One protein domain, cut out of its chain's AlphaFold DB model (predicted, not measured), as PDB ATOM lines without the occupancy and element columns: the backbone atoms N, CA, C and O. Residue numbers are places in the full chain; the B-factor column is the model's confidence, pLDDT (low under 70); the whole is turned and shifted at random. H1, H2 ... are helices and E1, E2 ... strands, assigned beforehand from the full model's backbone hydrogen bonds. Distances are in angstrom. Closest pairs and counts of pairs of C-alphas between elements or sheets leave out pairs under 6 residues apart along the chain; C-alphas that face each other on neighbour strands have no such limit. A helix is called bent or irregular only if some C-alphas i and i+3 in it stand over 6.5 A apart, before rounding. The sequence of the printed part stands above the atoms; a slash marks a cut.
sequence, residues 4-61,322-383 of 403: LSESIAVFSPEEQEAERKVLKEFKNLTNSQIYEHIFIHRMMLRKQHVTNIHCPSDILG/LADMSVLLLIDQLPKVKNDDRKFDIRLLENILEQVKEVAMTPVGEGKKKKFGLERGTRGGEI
ATOM      1  N   LEU A   4     -17.316   8.276   0.254       39.03
ATOM      2  CA  LEU A   4     -16.569   9.174  -0.641       39.03
ATOM      3  C   LEU A   4     -15.126   8.705  -0.909       39.03
ATOM      4  O   LEU A   4     -14.585   9.002  -1.969       39.03
ATOM      5  N   SER A   5     -14.491   7.980   0.020       53.59
ATOM      6  CA  SER A   5     -13.119   7.481  -0.168       53.59
ATOM      7  C   SER A   5     -13.056   6.241  -1.059       53.59
ATOM      8  O   SER A   5     -12.081   6.073  -1.785       53.59
ATOM      9  N   GLU A   6     -14.089   5.392  -1.046       51.47
ATOM     10  CA  GLU A   6     -14.166   4.231  -1.943       51.47
ATOM     11  C   GLU A   6     -14.520   4.645  -3.375       51.47
ATOM     12  O   GLU A   6     -13.886   4.165  -4.311       51.47
ATOM     13  N   SER A   7     -15.441   5.601  -3.568       52.88
ATOM     14  CA  SER A   7     -15.802   6.087  -4.910       52.88
ATOM     15  C   SER A   7     -14.638   6.770  -5.640       52.88
ATOM     16  O   SER A   7     -14.519   6.647  -6.855       52.88
ATOM     17  N   ILE A   8     -13.755   7.468  -4.910       52.69
ATOM     18  CA  ILE A   8     -12.538   8.082  -5.477       52.69
ATOM     19  C   ILE A   8     -11.518   7.007  -5.895       52.69
ATOM     20  O   ILE A   8     -10.800   7.199  -6.873       52.69
ATOM     21  N   ALA A   9     -11.474   5.867  -5.197       62.44
ATOM     22  CA  ALA A   9     -10.549   4.778  -5.506       62.44
ATOM     23  C   ALA A   9     -10.938   3.994  -6.775       62.44
ATOM     24  O   ALA A   9     -10.048   3.550  -7.486       62.44
ATOM     25  N   VAL A  10     -12.235   3.866  -7.093       69.00
ATOM     26  CA  VAL A  10     -12.733   3.132  -8.284       69.00
ATOM     27  C   VAL A  10     -12.289   3.770  -9.606       69.00
ATOM     28  O   VAL A  10     -12.032   3.067 -10.578       69.00
ATOM     29  N   PHE A  11     -12.185   5.100  -9.648       76.19
ATOM     30  CA  PHE A  11     -11.781   5.855 -10.841       76.19
ATOM     31  C   PHE A  11     -10.366   6.423 -10.730       76.19
ATOM     32  O   PHE A  11     -10.048   7.414 -11.394       76.19
ATOM     33  N   SER A  12      -9.520   5.831  -9.884       85.31
ATOM     34  CA  SER A  12      -8.139   6.282  -9.770       85.31
ATOM     35  C   SER A  12      -7.391   6.078 -11.101       85.31
ATOM     36  O   SER A  12      -7.751   5.193 -11.888       85.31
ATOM     37  N   PRO A  13      -6.339   6.868 -11.381       89.12
ATOM     38  CA  PRO A  13      -5.508   6.664 -12.567       89.12
ATOM     39  C   PRO A  13      -4.956   5.234 -12.672       89.12
ATOM     40  O   PRO A  13      -4.816   4.705 -13.773       89.12
ATOM     41  N   GLU A  14      -4.671   4.593 -11.535       90.19
ATOM     42  CA  GLU A  14      -4.205   3.208 -11.469       90.19
ATOM     43  C   GLU A  14      -5.278   2.208 -11.920       90.19
ATOM     44  O   GLU A  14      -4.963   1.319 -12.710       90.19
ATOM     45  N   GLU A  15      -6.531   2.360 -11.474       93.00
ATOM     46  CA  GLU A  15      -7.649   1.508 -11.913       93.00
ATOM     47  C   GLU A  15      -7.939   1.693 -13.410       93.00
ATOM     48  O   GLU A  15      -8.086   0.708 -14.135       93.00
ATOM     49  N   GLN A  16      -7.933   2.936 -13.909       93.38
ATOM     50  CA  GLN A  16      -8.142   3.228 -15.337       93.38
ATOM     51  C   GLN A  16      -7.040   2.623 -16.220       93.38
ATOM     52  O   GLN A  16      -7.298   2.085 -17.300       93.38
ATOM     53  N   GLU A  17      -5.789   2.694 -15.768       95.88
ATOM     54  CA  GLU A  17      -4.662   2.099 -16.479       95.88
ATOM     55  C   GLU A  17      -4.696   0.562 -16.431       95.88
ATOM     56  O   GLU A  17      -4.361  -0.087 -17.429       95.88
ATOM     57  N   ALA A  18      -5.107  -0.029 -15.304       95.19
ATOM     58  CA  ALA A  18      -5.290  -1.473 -15.171       95.19
ATOM     59  C   ALA A  18      -6.392  -1.985 -16.109       95.19
ATOM     60  O   ALA A  18      -6.160  -2.922 -16.871       95.19
ATOM     61  N   GLU A  19      -7.543  -1.314 -16.137       96.38
ATOM     62  CA  GLU A  19      -8.640  -1.589 -17.067       96.38
ATOM     63  C   GLU A  19      -8.179  -1.563 -18.524       96.38
ATOM     64  O   GLU A  19      -8.351  -2.541 -19.254       96.38
ATOM     65  N   ARG A  20      -7.511  -0.485 -18.946       96.25
ATOM     66  CA  ARG A  20      -7.010  -0.357 -20.320       96.25
ATOM     67  C   ARG A  20      -6.058  -1.497 -20.695       96.25
ATOM     68  O   ARG A  20      -6.080  -1.969 -21.835       96.25
ATOM     69  N   LYS A  21      -5.194  -1.923 -19.766       96.31
ATOM     70  CA  LYS A  21      -4.266  -3.047 -19.967       96.31
ATOM     71  C   LYS A  21      -5.010  -4.370 -20.107       96.31
ATOM     72  O   LYS A  21      -4.781  -5.062 -21.096       96.31
ATOM     73  N   VAL A  22      -5.915  -4.668 -19.178       96.31
ATOM     74  CA  VAL A  22      -6.707  -5.905 -19.150       96.31
ATOM     75  C   VAL A  22      -7.572  -6.044 -20.403       96.31
ATOM     76  O   VAL A  22      -7.533  -7.076 -21.068       96.31
ATOM     77  N   LEU A  23      -8.296  -4.995 -20.798       95.62
ATOM     78  CA  LEU A  23      -9.141  -5.048 -21.995       95.62
ATOM     79  C   LEU A  23      -8.308  -5.247 -23.270       95.62
ATOM     80  O   LEU A  23      -8.685  -6.013 -24.159       95.62
ATOM     81  N   LYS A  24      -7.133  -4.607 -23.359       95.75
ATOM     82  CA  LYS A  24      -6.205  -4.805 -24.484       95.75
ATOM     83  C   LYS A  24      -5.630  -6.225 -24.517       95.75
ATOM     84  O   LYS A  24      -5.464  -6.776 -25.603       95.75
ATOM     85  N   GLU A  25      -5.293  -6.785 -23.360       95.19
ATOM     86  CA  GLU A  25      -4.810  -8.159 -23.188       95.19
ATOM     87  C   GLU A  25      -5.863  -9.159 -23.690       95.19
ATOM     88  O   GLU A  25      -5.614  -9.876 -24.660       95.19
ATOM     89  N   PHE A  26      -7.077  -9.113 -23.136       94.19
ATOM     90  CA  PHE A  26      -8.135 -10.090 -23.411       94.19
ATOM     91  C   PHE A  26      -8.725  -9.991 -24.821       94.19
ATOM     92  O   PHE A  26      -9.099 -11.011 -25.396       94.19
ATOM     93  N   LYS A  27      -8.719  -8.807 -25.446       92.94
ATOM     94  CA  LYS A  27      -9.146  -8.632 -26.848       92.94
ATOM     95  C   LYS A  27      -8.318  -9.460 -27.844       92.94
ATOM     96  O   LYS A  27      -8.761  -9.713 -28.967       92.94
ATOM     97  N   ASN A  28      -7.103  -9.859 -27.468       92.38
ATOM     98  CA  ASN A  28      -6.220 -10.629 -28.337       92.38
ATOM     99  C   ASN A  28      -6.327 -12.147 -28.142       92.38
ATOM    100  O   ASN A  28      -5.827 -12.871 -29.006       92.38
ATOM    101  N   LEU A  29      -7.006 -12.617 -27.095       93.56
ATOM    102  CA  LEU A  29      -7.135 -14.039 -26.776       93.56
ATOM    103  C   LEU A  29      -8.230 -14.727 -27.610       93.56
ATOM    104  O   LEU A  29      -9.185 -14.093 -28.078       93.56
ATOM    105  N   THR A  30      -8.077 -16.033 -27.817       91.38
ATOM    106  CA  THR A  30      -9.145 -16.932 -28.282       91.38
ATOM    107  C   THR A  30      -9.903 -17.518 -27.096       91.38
ATOM    108  O   THR A  30      -9.396 -17.487 -25.976       91.38
ATOM    109  N   ASN A  31     -11.087 -18.088 -27.328       84.31
ATOM    110  CA  ASN A  31     -11.855 -18.760 -26.278       84.31
ATOM    111  C   ASN A  31     -11.066 -19.896 -25.611       84.31
ATOM    112  O   ASN A  31     -11.070 -20.010 -24.387       84.31
ATOM    113  N   SER A  32     -10.331 -20.672 -26.411       82.75
ATOM    114  CA  SER A  32      -9.463 -21.762 -25.954       82.75
ATOM    115  C   SER A  32      -8.331 -21.317 -25.024       82.75
ATOM    116  O   SER A  32      -7.853 -22.104 -24.212       82.75
ATOM    117  N   GLN A  33      -7.926 -20.044 -25.084       87.38
ATOM    118  CA  GLN A  33      -6.833 -19.506 -24.271       87.38
ATOM    119  C   GLN A  33      -7.292 -18.931 -22.926       87.38
ATOM    120  O   GLN A  33      -6.480 -18.805 -22.015       87.38
ATOM    121  N   ILE A  34      -8.569 -18.564 -22.770       86.12
ATOM    122  CA  ILE A  34      -9.021 -17.741 -21.633       86.12
ATOM    123  C   ILE A  34      -8.811 -18.453 -20.300       86.12
ATOM    124  O   ILE A  34      -8.329 -17.837 -19.353       86.12
ATOM    125  N   TYR A  35      -9.184 -19.732 -20.213       81.44
ATOM    126  CA  TYR A  35      -9.103 -20.479 -18.959       81.44
ATOM    127  C   TYR A  35      -7.667 -20.545 -18.436       81.44
ATOM    128  O   TYR A  35      -7.399 -20.113 -17.313       81.44
ATOM    129  N   GLU A  36      -6.746 -21.025 -19.276       80.94
ATOM    130  CA  GLU A  36      -5.322 -21.107 -18.952       80.94
ATOM    131  C   GLU A  36      -4.780 -19.724 -18.578       80.94
ATOM    132  O   GLU A  36      -4.094 -19.564 -17.569       80.94
ATOM    133  N   HIS A  37      -5.171 -18.698 -19.335       89.00
ATOM    134  CA  HIS A  37      -4.740 -17.328 -19.105       89.00
ATOM    135  C   HIS A  37      -5.208 -16.774 -17.749       89.00
ATOM    136  O   HIS A  37      -4.417 -16.170 -17.023       89.00
ATOM    137  N   ILE A  38      -6.468 -17.003 -17.363       90.44
ATOM    138  CA  ILE A  38      -6.997 -16.618 -16.044       90.44
ATOM    139  C   ILE A  38      -6.272 -17.383 -14.939       90.44
ATOM    140  O   ILE A  38      -5.839 -16.776 -13.955       90.44
ATOM    141  N   PHE A  39      -6.126 -18.699 -15.094       85.94
ATOM    142  CA  PHE A  39      -5.503 -19.545 -14.087       85.94
ATOM    143  C   PHE A  39      -4.052 -19.114 -13.829       85.94
ATOM    144  O   PHE A  39      -3.710 -18.738 -12.708       85.94
ATOM    145  N   ILE A  40      -3.227 -19.058 -14.877       84.56
ATOM    146  CA  ILE A  40      -1.795 -18.746 -14.777       84.56
ATOM    147  C   ILE A  40      -1.563 -17.292 -14.354       84.56
ATOM    148  O   ILE A  40      -0.736 -17.021 -13.482       84.56
ATOM    149  N   HIS A  41      -2.264 -16.334 -14.964       90.06
ATOM    150  CA  HIS A  41      -1.921 -14.922 -14.787       90.06
ATOM    151  C   HIS A  41      -2.709 -14.215 -13.692       90.06
ATOM    152  O   HIS A  41      -2.275 -13.144 -13.262       90.06
ATOM    153  N   ARG A  42      -3.845 -14.764 -13.241       93.06
ATOM    154  CA  ARG A  42      -4.675 -14.143 -12.202       93.06
ATOM    155  C   ARG A  42      -4.848 -15.023 -10.975       93.06
ATOM    156  O   ARG A  42      -4.517 -14.549  -9.894       93.06
ATOM    157  N   MET A  43      -5.286 -16.278 -11.101       90.62
ATOM    158  CA  MET A  43      -5.449 -17.146  -9.920       90.62
ATOM    159  C   MET A  43      -4.102 -17.452  -9.261       90.62
ATOM    160  O   MET A  43      -3.970 -17.302  -8.052       90.62
ATOM    161  N   MET A  44      -3.088 -17.769 -10.066       89.94
ATOM    162  CA  MET A  44      -1.715 -18.054  -9.637       89.94
ATOM    163  C   MET A  44      -0.841 -16.792  -9.522       89.94
ATOM    164  O   MET A  44       0.384 -16.876  -9.425       89.94
ATOM    165  N   LEU A  45      -1.447 -15.597  -9.529       91.94
ATOM    166  CA  LEU A  45      -0.712 -14.339  -9.414       91.94
ATOM    167  C   LEU A  45       0.092 -14.314  -8.111       91.94
ATOM    168  O   LEU A  45      -0.445 -14.573  -7.042       91.94
ATOM    169  N   ARG A  46       1.374 -13.962  -8.189       93.19
ATOM    170  CA  ARG A  46       2.285 -13.887  -7.037       93.19
ATOM    171  C   ARG A  46       2.042 -12.637  -6.188       93.19
ATOM    172  O   ARG A  46       1.736 -11.567  -6.721       93.19
ATOM    173  N   LYS A  47       2.276 -12.746  -4.877       93.25
ATOM    174  CA  LYS A  47       2.425 -11.587  -3.977       93.25
ATOM    175  C   LYS A  47       3.659 -10.753  -4.370       93.25
ATOM    176  O   LYS A  47       4.627 -11.288  -4.904       93.25
ATOM    177  N   GLN A  48       3.656  -9.446  -4.104       86.94
ATOM    178  CA  GLN A  48       4.654  -8.477  -4.598       86.94
ATOM    179  C   GLN A  48       6.118  -8.830  -4.279       86.94
ATOM    180  O   GLN A  48       7.008  -8.487  -5.055       86.94
ATOM    181  N   HIS A  49       6.378  -9.504  -3.158       87.12
ATOM    182  CA  HIS A  49       7.732  -9.866  -2.716       87.12
ATOM    183  C   HIS A  49       8.147 -11.297  -3.083       87.12
ATOM    184  O   HIS A  49       9.245 -11.726  -2.735       87.12
ATOM    185  N   VAL A  50       7.287 -12.029  -3.788       90.50
ATOM    186  CA  VAL A  50       7.527 -13.409  -4.203       90.50
ATOM    187  C   VAL A  50       8.125 -13.408  -5.606       90.50
ATOM    188  O   VAL A  50       7.475 -13.021  -6.578       90.50
ATOM    189  N   THR A  51       9.363 -13.884  -5.729       87.38
ATOM    190  CA  THR A  51      10.017 -14.082  -7.030       87.38
ATOM    191  C   THR A  51       9.580 -15.386  -7.684       87.38
ATOM    192  O   THR A  51       9.268 -15.382  -8.869       87.38
ATOM    193  N   ASN A  52       9.468 -16.473  -6.923       85.50
ATOM    194  CA  ASN A  52       8.994 -17.779  -7.382       85.50
ATOM    195  C   ASN A  52       7.973 -18.332  -6.386       85.50
ATOM    196  O   ASN A  52       8.110 -18.109  -5.186       85.50
ATOM    197  N   ILE A  53       6.954 -19.037  -6.880       86.12
ATOM    198  CA  ILE A  53       5.955 -19.685  -6.022       86.12
ATOM    199  C   ILE A  53       6.599 -20.932  -5.421       86.12
ATOM    200  O   ILE A  53       6.923 -21.866  -6.149       86.12
ATOM    201  N   HIS A  54       6.784 -20.943  -4.104       85.94
ATOM    202  CA  HIS A  54       7.330 -22.083  -3.369       85.94
ATOM    203  C   HIS A  54       6.266 -22.776  -2.519       85.94
ATOM    204  O   HIS A  54       6.382 -23.958  -2.208       85.94
ATOM    205  N   CYS A  55       5.212 -22.054  -2.150       89.38
ATOM    206  CA  CYS A  55       4.089 -22.590  -1.402       89.38
ATOM    207  C   CYS A  55       2.775 -21.918  -1.824       89.38
ATOM    208  O   CYS A  55       2.796 -20.823  -2.391       89.38
ATOM    209  N   PRO A  56       1.610 -22.503  -1.491       91.44
ATOM    210  CA  PRO A  56       0.323 -21.882  -1.801       91.44
ATOM    211  C   PRO A  56       0.168 -20.478  -1.220       91.44
ATOM    212  O   PRO A  56      -0.470 -19.623  -1.823       91.44
ATOM    213  N   SER A  57       0.802 -20.215  -0.071       91.31
ATOM    214  CA  SER A  57       0.730 -18.906   0.574       91.31
ATOM    215  C   SER A  57       1.508 -17.810  -0.147       91.31
ATOM    216  O   SER A  57       1.390 -16.644   0.217       91.31
ATOM    217  N   ASP A  58       2.249 -18.128  -1.204       93.06
ATOM    218  CA  ASP A  58       2.871 -17.129  -2.073       93.06
ATOM    219  C   ASP A  58       1.884 -16.535  -3.095       93.06
ATOM    220  O   ASP A  58       2.164 -15.507  -3.725       93.06
ATOM    221  N   ILE A  59       0.712 -17.159  -3.243       94.12
ATOM    222  CA  ILE A  59      -0.306 -16.802  -4.227       94.12
ATOM    223  C   ILE A  59      -1.191 -15.675  -3.690       94.12
ATOM    224  O   ILE A  59      -1.748 -15.723  -2.590       94.12
ATOM    225  N   LEU A  60      -1.332 -14.633  -4.496       94.81
ATOM    226  CA  LEU A  60      -2.248 -13.528  -4.289       94.81
ATOM    227  C   LEU A  60      -3.663 -13.898  -4.737       94.81
ATOM    228  O   LEU A  60      -4.577 -13.719  -3.945       94.81
ATOM    229  N   GLY A  61      -3.833 -14.420  -5.955       94.12
ATOM    230  CA  GLY A  61      -5.122 -14.477  -6.658       94.12
ATOM    231  C   GLY A  61      -6.250 -15.256  -5.979       94.12
ATOM    232  O   GLY A  61      -7.418 -14.915  -6.145       94.12
ATOM    233  N   LEU A 322      -9.989  -3.635  -9.923       94.94
ATOM    234  CA  LEU A 322     -11.330  -4.116 -10.278       94.94
ATOM    235  C   LEU A 322     -11.341  -4.795 -11.651       94.94
ATOM    236  O   LEU A 322     -12.081  -5.757 -11.854       94.94
ATOM    237  N   ALA A 323     -10.487  -4.350 -12.576       95.75
ATOM    238  CA  ALA A 323     -10.311  -4.988 -13.879       95.75
ATOM    239  C   ALA A 323      -9.825  -6.437 -13.740       95.75
ATOM    240  O   ALA A 323     -10.420  -7.353 -14.302       95.75
ATOM    241  N   ASP A 324      -8.802  -6.666 -12.916       95.75
ATOM    242  CA  ASP A 324      -8.305  -8.013 -12.630       95.75
ATOM    243  C   ASP A 324      -9.312  -8.842 -11.819       95.75
ATOM    244  O   ASP A 324      -9.397 -10.053 -12.016       95.75
ATOM    245  N   MET A 325     -10.104  -8.207 -10.944       94.81
ATOM    246  CA  MET A 325     -11.197  -8.895 -10.242       94.81
ATOM    247  C   MET A 325     -12.244  -9.397 -11.239       94.81
ATOM    248  O   MET A 325     -12.702 -10.528 -11.151       94.81
ATOM    249  N   SER A 326     -12.584  -8.574 -12.227       93.62
ATOM    250  CA  SER A 326     -13.554  -8.918 -13.271       93.62
ATOM    251  C   SER A 326     -13.067 -10.085 -14.127       93.62
ATOM    252  O   SER A 326     -13.845 -10.965 -14.480       93.62
ATOM    253  N   VAL A 327     -11.756 -10.154 -14.382       94.38
ATOM    254  CA  VAL A 327     -11.128 -11.312 -15.027       94.38
ATOM    255  C   VAL A 327     -11.214 -12.565 -14.153       94.38
ATOM    256  O   VAL A 327     -11.564 -13.627 -14.655       94.38
ATOM    257  N   LEU A 328     -10.927 -12.471 -12.853       92.50
ATOM    258  CA  LEU A 328     -11.089 -13.603 -11.930       92.50
ATOM    259  C   LEU A 328     -12.540 -14.085 -11.858       92.50
ATOM    260  O   LEU A 328     -12.788 -15.274 -11.709       92.50
ATOM    261  N   LEU A 329     -13.503 -13.182 -12.008       89.56
ATOM    262  CA  LEU A 329     -14.922 -13.509 -12.039       89.56
ATOM    263  C   LEU A 329     -15.397 -14.108 -13.364       89.56
ATOM    264  O   LEU A 329     -16.455 -14.733 -13.386       89.56
ATOM    265  N   LEU A 330     -14.613 -14.015 -14.446       87.38
ATOM    266  CA  LEU A 330     -14.919 -14.744 -15.678       87.38
ATOM    267  C   LEU A 330     -14.979 -16.257 -15.446       87.38
ATOM    268  O   LEU A 330     -15.661 -16.923 -16.216       87.38
ATOM    269  N   ILE A 331     -14.352 -16.812 -14.395       82.12
ATOM    270  CA  ILE A 331     -14.434 -18.255 -14.090       82.12
ATOM    271  C   ILE A 331     -15.882 -18.740 -13.922       82.12
ATOM    272  O   ILE A 331     -16.184 -19.881 -14.252       82.12
ATOM    273  N   ASP A 332     -16.775 -17.861 -13.456       77.38
ATOM    274  CA  ASP A 332     -18.216 -18.105 -13.306       77.38
ATOM    275  C   ASP A 332     -18.925 -18.207 -14.671       77.38
ATOM    276  O   ASP A 332     -19.977 -18.826 -14.798       77.38
ATOM    277  N   GLN A 333     -18.334 -17.615 -15.711       76.38
ATOM    278  CA  GLN A 333     -18.887 -17.524 -17.060       76.38
ATOM    279  C   GLN A 333     -18.188 -18.444 -18.065       76.38
ATOM    280  O   GLN A 333     -18.778 -18.754 -19.096       76.38
ATOM    281  N   LEU A 334     -16.969 -18.913 -17.776       74.69
ATOM    282  CA  LEU A 334     -16.195 -19.780 -18.669       74.69
ATOM    283  C   LEU A 334     -16.954 -21.020 -19.149       74.69
ATOM    284  O   LEU A 334     -16.836 -21.317 -20.334       74.69
ATOM    285  N   PRO A 335     -17.772 -21.710 -18.328       72.56
ATOM    286  CA  PRO A 335     -18.541 -22.850 -18.827       72.56
ATOM    287  C   PRO A 335     -19.494 -22.489 -19.974       72.56
ATOM    288  O   PRO A 335     -19.803 -23.334 -20.802       72.56
ATOM    289  N   LYS A 336     -19.925 -21.223 -20.076       72.31
ATOM    290  CA  LYS A 336     -20.791 -20.725 -21.160       72.31
ATOM    291  C   LYS A 336     -20.023 -20.420 -22.449       72.31
ATOM    292  O   LYS A 336     -20.636 -20.187 -23.491       72.31
ATOM    293  N   VAL A 337     -18.695 -20.355 -22.384       74.69
ATOM    294  CA  VAL A 337     -17.835 -20.016 -23.515       74.69
ATOM    295  C   VAL A 337     -17.399 -21.310 -24.196       74.69
ATOM    296  O   VAL A 337     -16.786 -22.173 -23.575       74.69
ATOM    297  N   LYS A 338     -17.692 -21.450 -25.495       72.88
ATOM    298  CA  LYS A 338     -17.241 -22.620 -26.264       72.88
ATOM    299  C   LYS A 338     -15.718 -22.661 -26.309       72.88
ATOM    300  O   LYS A 338     -15.099 -21.675 -26.696       72.88
ATOM    301  N   ASN A 339     -15.133 -23.805 -25.976       76.88
ATOM    302  CA  ASN A 339     -13.693 -24.014 -26.077       76.88
ATOM    303  C   ASN A 339     -13.271 -24.168 -27.551       76.88
ATOM    304  O   ASN A 339     -13.320 -25.264 -28.106       76.88
ATOM    305  N   ASP A 340     -12.924 -23.059 -28.206       80.06
ATOM    306  CA  ASP A 340     -12.520 -23.018 -29.614       80.06
ATOM    307  C   ASP A 340     -11.564 -21.851 -29.929       80.06
ATOM    308  O   ASP A 340     -11.289 -20.988 -29.096       80.06
ATOM    309  N   ASP A 341     -11.057 -21.803 -31.161       87.69
ATOM    310  CA  ASP A 341     -10.092 -20.782 -31.590       87.69
ATOM    311  C   ASP A 341     -10.740 -19.460 -32.036       87.69
ATOM    312  O   ASP A 341     -10.069 -18.578 -32.586       87.69
ATOM    313  N   ARG A 342     -12.050 -19.275 -31.818       89.56
ATOM    314  CA  ARG A 342     -12.686 -17.982 -32.100       89.56
ATOM    315  C   ARG A 342     -12.197 -16.951 -31.092       89.56
ATOM    316  O   ARG A 342     -11.858 -17.265 -29.953       89.56
ATOM    317  N   LYS A 343     -12.159 -15.691 -31.526       92.56
ATOM    318  CA  LYS A 343     -11.802 -14.570 -30.653       92.56
ATOM    319  C   LYS A 343     -12.773 -14.481 -29.482       92.56
ATOM    320  O   LYS A 343     -13.980 -14.616 -29.681       92.56
ATOM    321  N   PHE A 344     -12.226 -14.208 -28.302       90.62
ATOM    322  CA  PHE A 344     -13.029 -13.967 -27.115       90.62
ATOM    323  C   PHE A 344     -13.931 -12.744 -27.307       90.62
ATOM    324  O   PHE A 344     -13.477 -11.689 -27.764       90.62
ATOM    325  N   ASP A 345     -15.209 -12.881 -26.950       87.56
ATOM    326  CA  ASP A 345     -16.136 -11.755 -26.933       87.56
ATOM    327  C   ASP A 345     -15.836 -10.855 -25.731       87.56
ATOM    328  O   ASP A 345     -16.310 -11.076 -24.616       87.56
ATOM    329  N   ILE A 346     -15.030  -9.822 -25.979       90.06
ATOM    330  CA  ILE A 346     -14.587  -8.876 -24.952       90.06
ATOM    331  C   ILE A 346     -15.751  -8.192 -24.222       90.06
ATOM    332  O   ILE A 346     -15.590  -7.828 -23.058       90.06
ATOM    333  N   ARG A 347     -16.934  -8.099 -24.850       88.88
ATOM    334  CA  ARG A 347     -18.135  -7.508 -24.241       88.88
ATOM    335  C   ARG A 347     -18.555  -8.241 -22.972       88.88
ATOM    336  O   ARG A 347     -19.072  -7.621 -22.052       88.88
ATOM    337  N   LEU A 348     -18.280  -9.546 -22.878       86.56
ATOM    338  CA  LEU A 348     -18.538 -10.305 -21.656       86.56
ATOM    339  C   LEU A 348     -17.718  -9.762 -20.476       86.56
ATOM    340  O   LEU A 348     -18.253  -9.574 -19.387       86.56
ATOM    341  N   LEU A 349     -16.431  -9.484 -20.694       90.94
ATOM    342  CA  LEU A 349     -15.554  -8.924 -19.665       90.94
ATOM    343  C   LEU A 349     -15.908  -7.464 -19.351       90.94
ATOM    344  O   LEU A 349     -15.896  -7.083 -18.184       90.94
ATOM    345  N   GLU A 350     -16.247  -6.668 -20.367       91.50
ATOM    346  CA  GLU A 350     -16.698  -5.279 -20.192       91.50
ATOM    347  C   GLU A 350     -17.957  -5.212 -19.311       91.50
ATOM    348  O   GLU A 350     -17.979  -4.461 -18.336       91.50
ATOM    349  N   ASN A 351     -18.947  -6.077 -19.560       88.81
ATOM    350  CA  ASN A 351     -20.183  -6.133 -18.775       88.81
ATOM    351  C   ASN A 351     -19.949  -6.560 -17.313       88.81
ATOM    352  O   ASN A 351     -20.589  -6.041 -16.397       88.81
ATOM    353  N   ILE A 352     -19.047  -7.520 -17.071       89.62
ATOM    354  CA  ILE A 352     -18.667  -7.919 -15.703       89.62
ATOM    355  C   ILE A 352     -17.973  -6.755 -14.996       89.62
ATOM    356  O   ILE A 352     -18.275  -6.474 -13.836       89.62
ATOM    357  N   LEU A 353     -17.066  -6.063 -15.689       92.25
ATOM    358  CA  LEU A 353     -16.336  -4.927 -15.140       92.25
ATOM    359  C   LEU A 353     -17.259  -3.778 -14.743       92.25
ATOM    360  O   LEU A 353     -17.086  -3.210 -13.663       92.25
ATOM    361  N   GLU A 354     -18.243  -3.454 -15.575       90.06
ATOM    362  CA  GLU A 354     -19.234  -2.427 -15.262       90.06
ATOM    363  C   GLU A 354     -20.013  -2.770 -13.985       90.06
ATOM    364  O   GLU A 354     -20.043  -1.965 -13.052       90.06
ATOM    365  N   GLN A 355     -20.516  -4.002 -13.873       87.75
ATOM    366  CA  GLN A 355     -21.206  -4.467 -12.664       87.75
ATOM    367  C   GLN A 355     -20.303  -4.451 -11.427       87.75
ATOM    368  O   GLN A 355     -20.721  -4.041 -10.346       87.75
ATOM    369  N   VAL A 356     -19.050  -4.890 -11.553       90.25
ATOM    370  CA  VAL A 356     -18.086  -4.876 -10.446       90.25
ATOM    371  C   VAL A 356     -17.823  -3.442  -9.973       90.25
ATOM    372  O   VAL A 356     -17.791  -3.193  -8.766       90.25
ATOM    373  N   LYS A 357     -17.688  -2.484 -10.897       90.50
ATOM    374  CA  LYS A 357     -17.540  -1.058 -10.572       90.50
ATOM    375  C   LYS A 357     -18.790  -0.488  -9.908       90.50
ATOM    376  O   LYS A 357     -18.669   0.207  -8.903       90.50
ATOM    377  N   GLU A 358     -19.975  -0.795 -10.426       87.19
ATOM    378  CA  GLU A 358     -21.249  -0.368  -9.843       87.19
ATOM    379  C   GLU A 358     -21.397  -0.866  -8.399       87.19
ATOM    380  O   GLU A 358     -21.658  -0.089  -7.473       87.19
ATOM    381  N   VAL A 359     -21.124  -2.154  -8.173       87.44
ATOM    382  CA  VAL A 359     -21.124  -2.755  -6.836       87.44
ATOM    383  C   VAL A 359     -20.084  -2.078  -5.944       87.44
ATOM    384  O   VAL A 359     -20.389  -1.749  -4.797       87.44
ATOM    385  N   ALA A 360     -18.877  -1.809  -6.452       88.00
ATOM    386  CA  ALA A 360     -17.837  -1.115  -5.698       88.00
ATOM    387  C   ALA A 360     -18.271   0.295  -5.255       88.00
ATOM    388  O   ALA A 360     -17.952   0.692  -4.133       88.00
ATOM    389  N   MET A 361     -19.035   1.018  -6.080       85.12
ATOM    390  CA  MET A 361     -19.563   2.354  -5.771       85.12
ATOM    391  C   MET A 361     -20.803   2.341  -4.866       85.12
ATOM    392  O   MET A 361     -21.109   3.355  -4.234       85.12
ATOM    393  N   THR A 362     -21.518   1.217  -4.789       81.81
ATOM    394  CA  THR A 362     -22.775   1.119  -4.040       81.81
ATOM    395  C   THR A 362     -22.528   1.246  -2.528       81.81
ATOM    396  O   THR A 362     -21.769   0.453  -1.959       81.81
ATOM    397  N   PRO A 363     -23.169   2.207  -1.829       78.00
ATOM    398  CA  PRO A 363     -23.052   2.334  -0.380       78.00
ATOM    399  C   PRO A 363     -23.607   1.101   0.338       78.00
ATOM    400  O   PRO A 363     -24.701   0.627   0.035       78.00
ATOM    401  N   VAL A 364     -22.885   0.610   1.342       75.31
ATOM    402  CA  VAL A 364     -23.321  -0.541   2.141       75.31
ATOM    403  C   VAL A 364     -24.075  -0.056   3.372       75.31
ATOM    404  O   VAL A 364     -23.549   0.733   4.158       75.31
ATOM    405  N   GLY A 365     -25.314  -0.518   3.545       71.06
ATOM    406  CA  GLY A 365     -26.060  -0.314   4.789       71.06
ATOM    407  C   GLY A 365     -25.414  -1.066   5.957       71.06
ATOM    408  O   GLY A 365     -24.779  -2.099   5.758       71.06
ATOM    409  N   GLU A 366     -25.584  -0.567   7.179       64.94
ATOM    410  CA  GLU A 366     -25.024  -1.196   8.380       64.94
ATOM    411  C   GLU A 366     -25.423  -2.684   8.472       64.94
ATOM    412  O   GLU A 366     -26.593  -3.039   8.314       64.94
ATOM    413  N   GLY A 367     -24.435  -3.568   8.649       62.44
ATOM    414  CA  GLY A 367     -24.636  -5.021   8.732       62.44
ATOM    415  C   GLY A 367     -24.909  -5.752   7.407       62.44
ATOM    416  O   GLY A 367     -25.128  -6.963   7.433       62.44
ATOM    417  N   LYS A 368     -24.893  -5.072   6.253       77.44
ATOM    418  CA  LYS A 368     -25.046  -5.709   4.931       77.44
ATOM    419  C   LYS A 368     -23.686  -5.961   4.271       77.44
ATOM    420  O   LYS A 368     -22.705  -5.305   4.598       77.44
ATOM    421  N   LYS A 369     -23.626  -6.909   3.331       79.50
ATOM    422  CA  LYS A 369     -22.480  -7.119   2.427       79.50
ATOM    423  C   LYS A 369     -22.820  -6.589   1.031       79.50
ATOM    424  O   LYS A 369     -23.987  -6.626   0.639       79.50
ATOM    425  N   LYS A 370     -21.814  -6.118   0.281       82.06
ATOM    426  CA  LYS A 370     -21.957  -5.840  -1.160       82.06
ATOM    427  C   LYS A 370     -22.276  -7.139  -1.913       82.06
ATOM    428  O   LYS A 370     -22.022  -8.235  -1.406       82.06
ATOM    429  N   LYS A 371     -22.808  -7.020  -3.136       78.81
ATOM    430  CA  LYS A 371     -22.963  -8.158  -4.060       78.81
ATOM    431  C   LYS A 371     -21.612  -8.891  -4.182       78.81
ATOM    432  O   LYS A 371     -20.563  -8.248  -4.170       78.81
ATOM    433  N   PHE A 372     -21.638 -10.225  -4.197       77.19
ATOM    434  CA  PHE A 372     -20.445 -11.104  -4.186       77.19
ATOM    435  C   PHE A 372     -19.533 -10.956  -2.956       77.19
ATOM    436  O   PHE A 372     -18.427 -11.484  -2.933       77.19
ATOM    437  N   GLY A 373     -19.953 -10.213  -1.928       84.88
ATOM    438  CA  GLY A 373     -19.065  -9.864  -0.821       84.88
ATOM    439  C   GLY A 373     -17.880  -8.994  -1.254       84.88
ATOM    440  O   GLY A 373     -16.847  -9.048  -0.597       84.88
ATOM    441  N   LEU A 374     -18.008  -8.226  -2.349       89.81
ATOM    442  CA  LEU A 374     -16.931  -7.366  -2.845       89.81
ATOM    443  C   LEU A 374     -16.511  -6.352  -1.776       89.81
ATOM    444  O   LEU A 374     -17.323  -5.550  -1.319       89.81
ATOM    445  N   GLU A 375     -15.236  -6.342  -1.418       90.38
ATOM    446  CA  GLU A 375     -14.692  -5.405  -0.437       90.38
ATOM    447  C   GLU A 375     -13.205  -5.126  -0.674       90.38
ATOM    448  O   GLU A 375     -12.536  -5.787  -1.475       90.38
ATOM    449  N   ARG A 376     -12.674  -4.123   0.035       89.62
ATOM    450  CA  ARG A 376     -11.227  -3.933   0.166       89.62
ATOM    451  C   ARG A 376     -10.733  -4.771   1.338       89.62
ATOM    452  O   ARG A 376     -11.281  -4.700   2.432       89.62
ATOM    453  N   GLY A 377      -9.675  -5.533   1.105       89.00
ATOM    454  CA  GLY A 377      -9.028  -6.365   2.108       89.00
ATOM    455  C   GLY A 377      -7.518  -6.184   2.106       89.00
ATOM    456  O   GLY A 377      -6.961  -5.320   1.423       89.00
ATOM    457  N   THR A 378      -6.839  -7.026   2.878       90.56
ATOM    458  CA  THR A 378      -5.380  -7.106   2.870       90.56
ATOM    459  C   THR A 378      -4.951  -8.542   2.636       90.56
ATOM    460  O   THR A 378      -5.430  -9.451   3.313       90.56
ATOM    461  N   ARG A 379      -4.024  -8.750   1.701       91.50
ATOM    462  CA  ARG A 379      -3.417 -10.059   1.444       91.50
ATOM    463  C   ARG A 379      -1.943  -9.873   1.122       91.50
ATOM    464  O   ARG A 379      -1.590  -9.068   0.272       91.50
ATOM    465  N   GLY A 380      -1.069 -10.582   1.839       85.31
ATOM    466  CA  GLY A 380       0.382 -10.454   1.643       85.31
ATOM    467  C   GLY A 380       0.956  -9.067   1.969       85.31
ATOM    468  O   GLY A 380       1.992  -8.711   1.427       85.31
ATOM    469  N   GLY A 381       0.282  -8.282   2.818       86.38
ATOM    470  CA  GLY A 381       0.661  -6.895   3.123       86.38
ATOM    471  C   GLY A 381       0.172  -5.860   2.103       86.38
ATOM    472  O   GLY A 381       0.410  -4.670   2.290       86.38
ATOM    473  N   GLU A 382      -0.538  -6.286   1.056       87.88
ATOM    474  CA  GLU A 382      -1.068  -5.413   0.006       87.88
ATOM    475  C   GLU A 382      -2.554  -5.123   0.231       87.88
ATOM    476  O   GLU A 382      -3.311  -6.019   0.616       87.88
ATOM    477  N   ILE A 383      -2.987  -3.890  -0.051       90.62
ATOM    478  CA  ILE A 383      -4.415  -3.553  -0.106       90.62
ATOM    479  C   ILE A 383      -4.961  -4.031  -1.449       90.62
ATOM    480  O   ILE A 383      -4.525  -3.569  -2.504       90.62
TER     481      ILE A 383
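Overview. This is residues 4 to 61 and 322 to 383 of the 403 residues of an uncharacterized protein of Rhizophagus irregularis (UniProt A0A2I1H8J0). Short helix H4 lies at the core, with H2, H3 and H5 packed round it; H1 packs on one end of H5, and residues 364 to 369 stick out. The 120 printed residues, mostly helix by class, hold five named helices, then one strand: H1 H2 H3 H4 H5 E1. The whole is compact, radius of gyration of the C-alphas 15.4 A, spanning 46 by 35 by 28 A.

Arrangement. H1, residues 4 to 10, touches residues 357 to 361 of H5, residues 346 to 361; the closest C-alphas, Ser 7 and Met 361, are 5.4 A apart. H2, residues 13 to 26, touches H4, residues 322 to 332, at a steep tilt of 39 degrees, closest C-alphas Glu 19 and Ala 323, 5.0 A. H3, residues 31 to 43, touches H4, closest C-alphas Arg 42 and Leu 328, 6.4 A. H4 touches H5, closest C-alphas Ser 326 and Leu 353, 5.2 A. Every O i to N i+4 pair is within hydrogen-bond range in H1, H2 and H5, against 7 of 9 in H3 and 5 of 7 in H4. E1, residues 375 to 379, pairs with no named strand.

Along the chain. H1 begins at C-alpha 4 (-16.569, 9.174, -0.641). H2 is 20.1 A long, H5 22.8 A. E1 ends at C-alpha 379 (-3.417, -10.059, 1.444).

Size, cuts and confidence. Residues 62 to 321 are not printed; C-alphas 61 and 322 are 12.6 A apart. The links H4 to H5 and H5 to E1 are long. Residues 4 to 10 and 366 to 367 have pLDDT under 70.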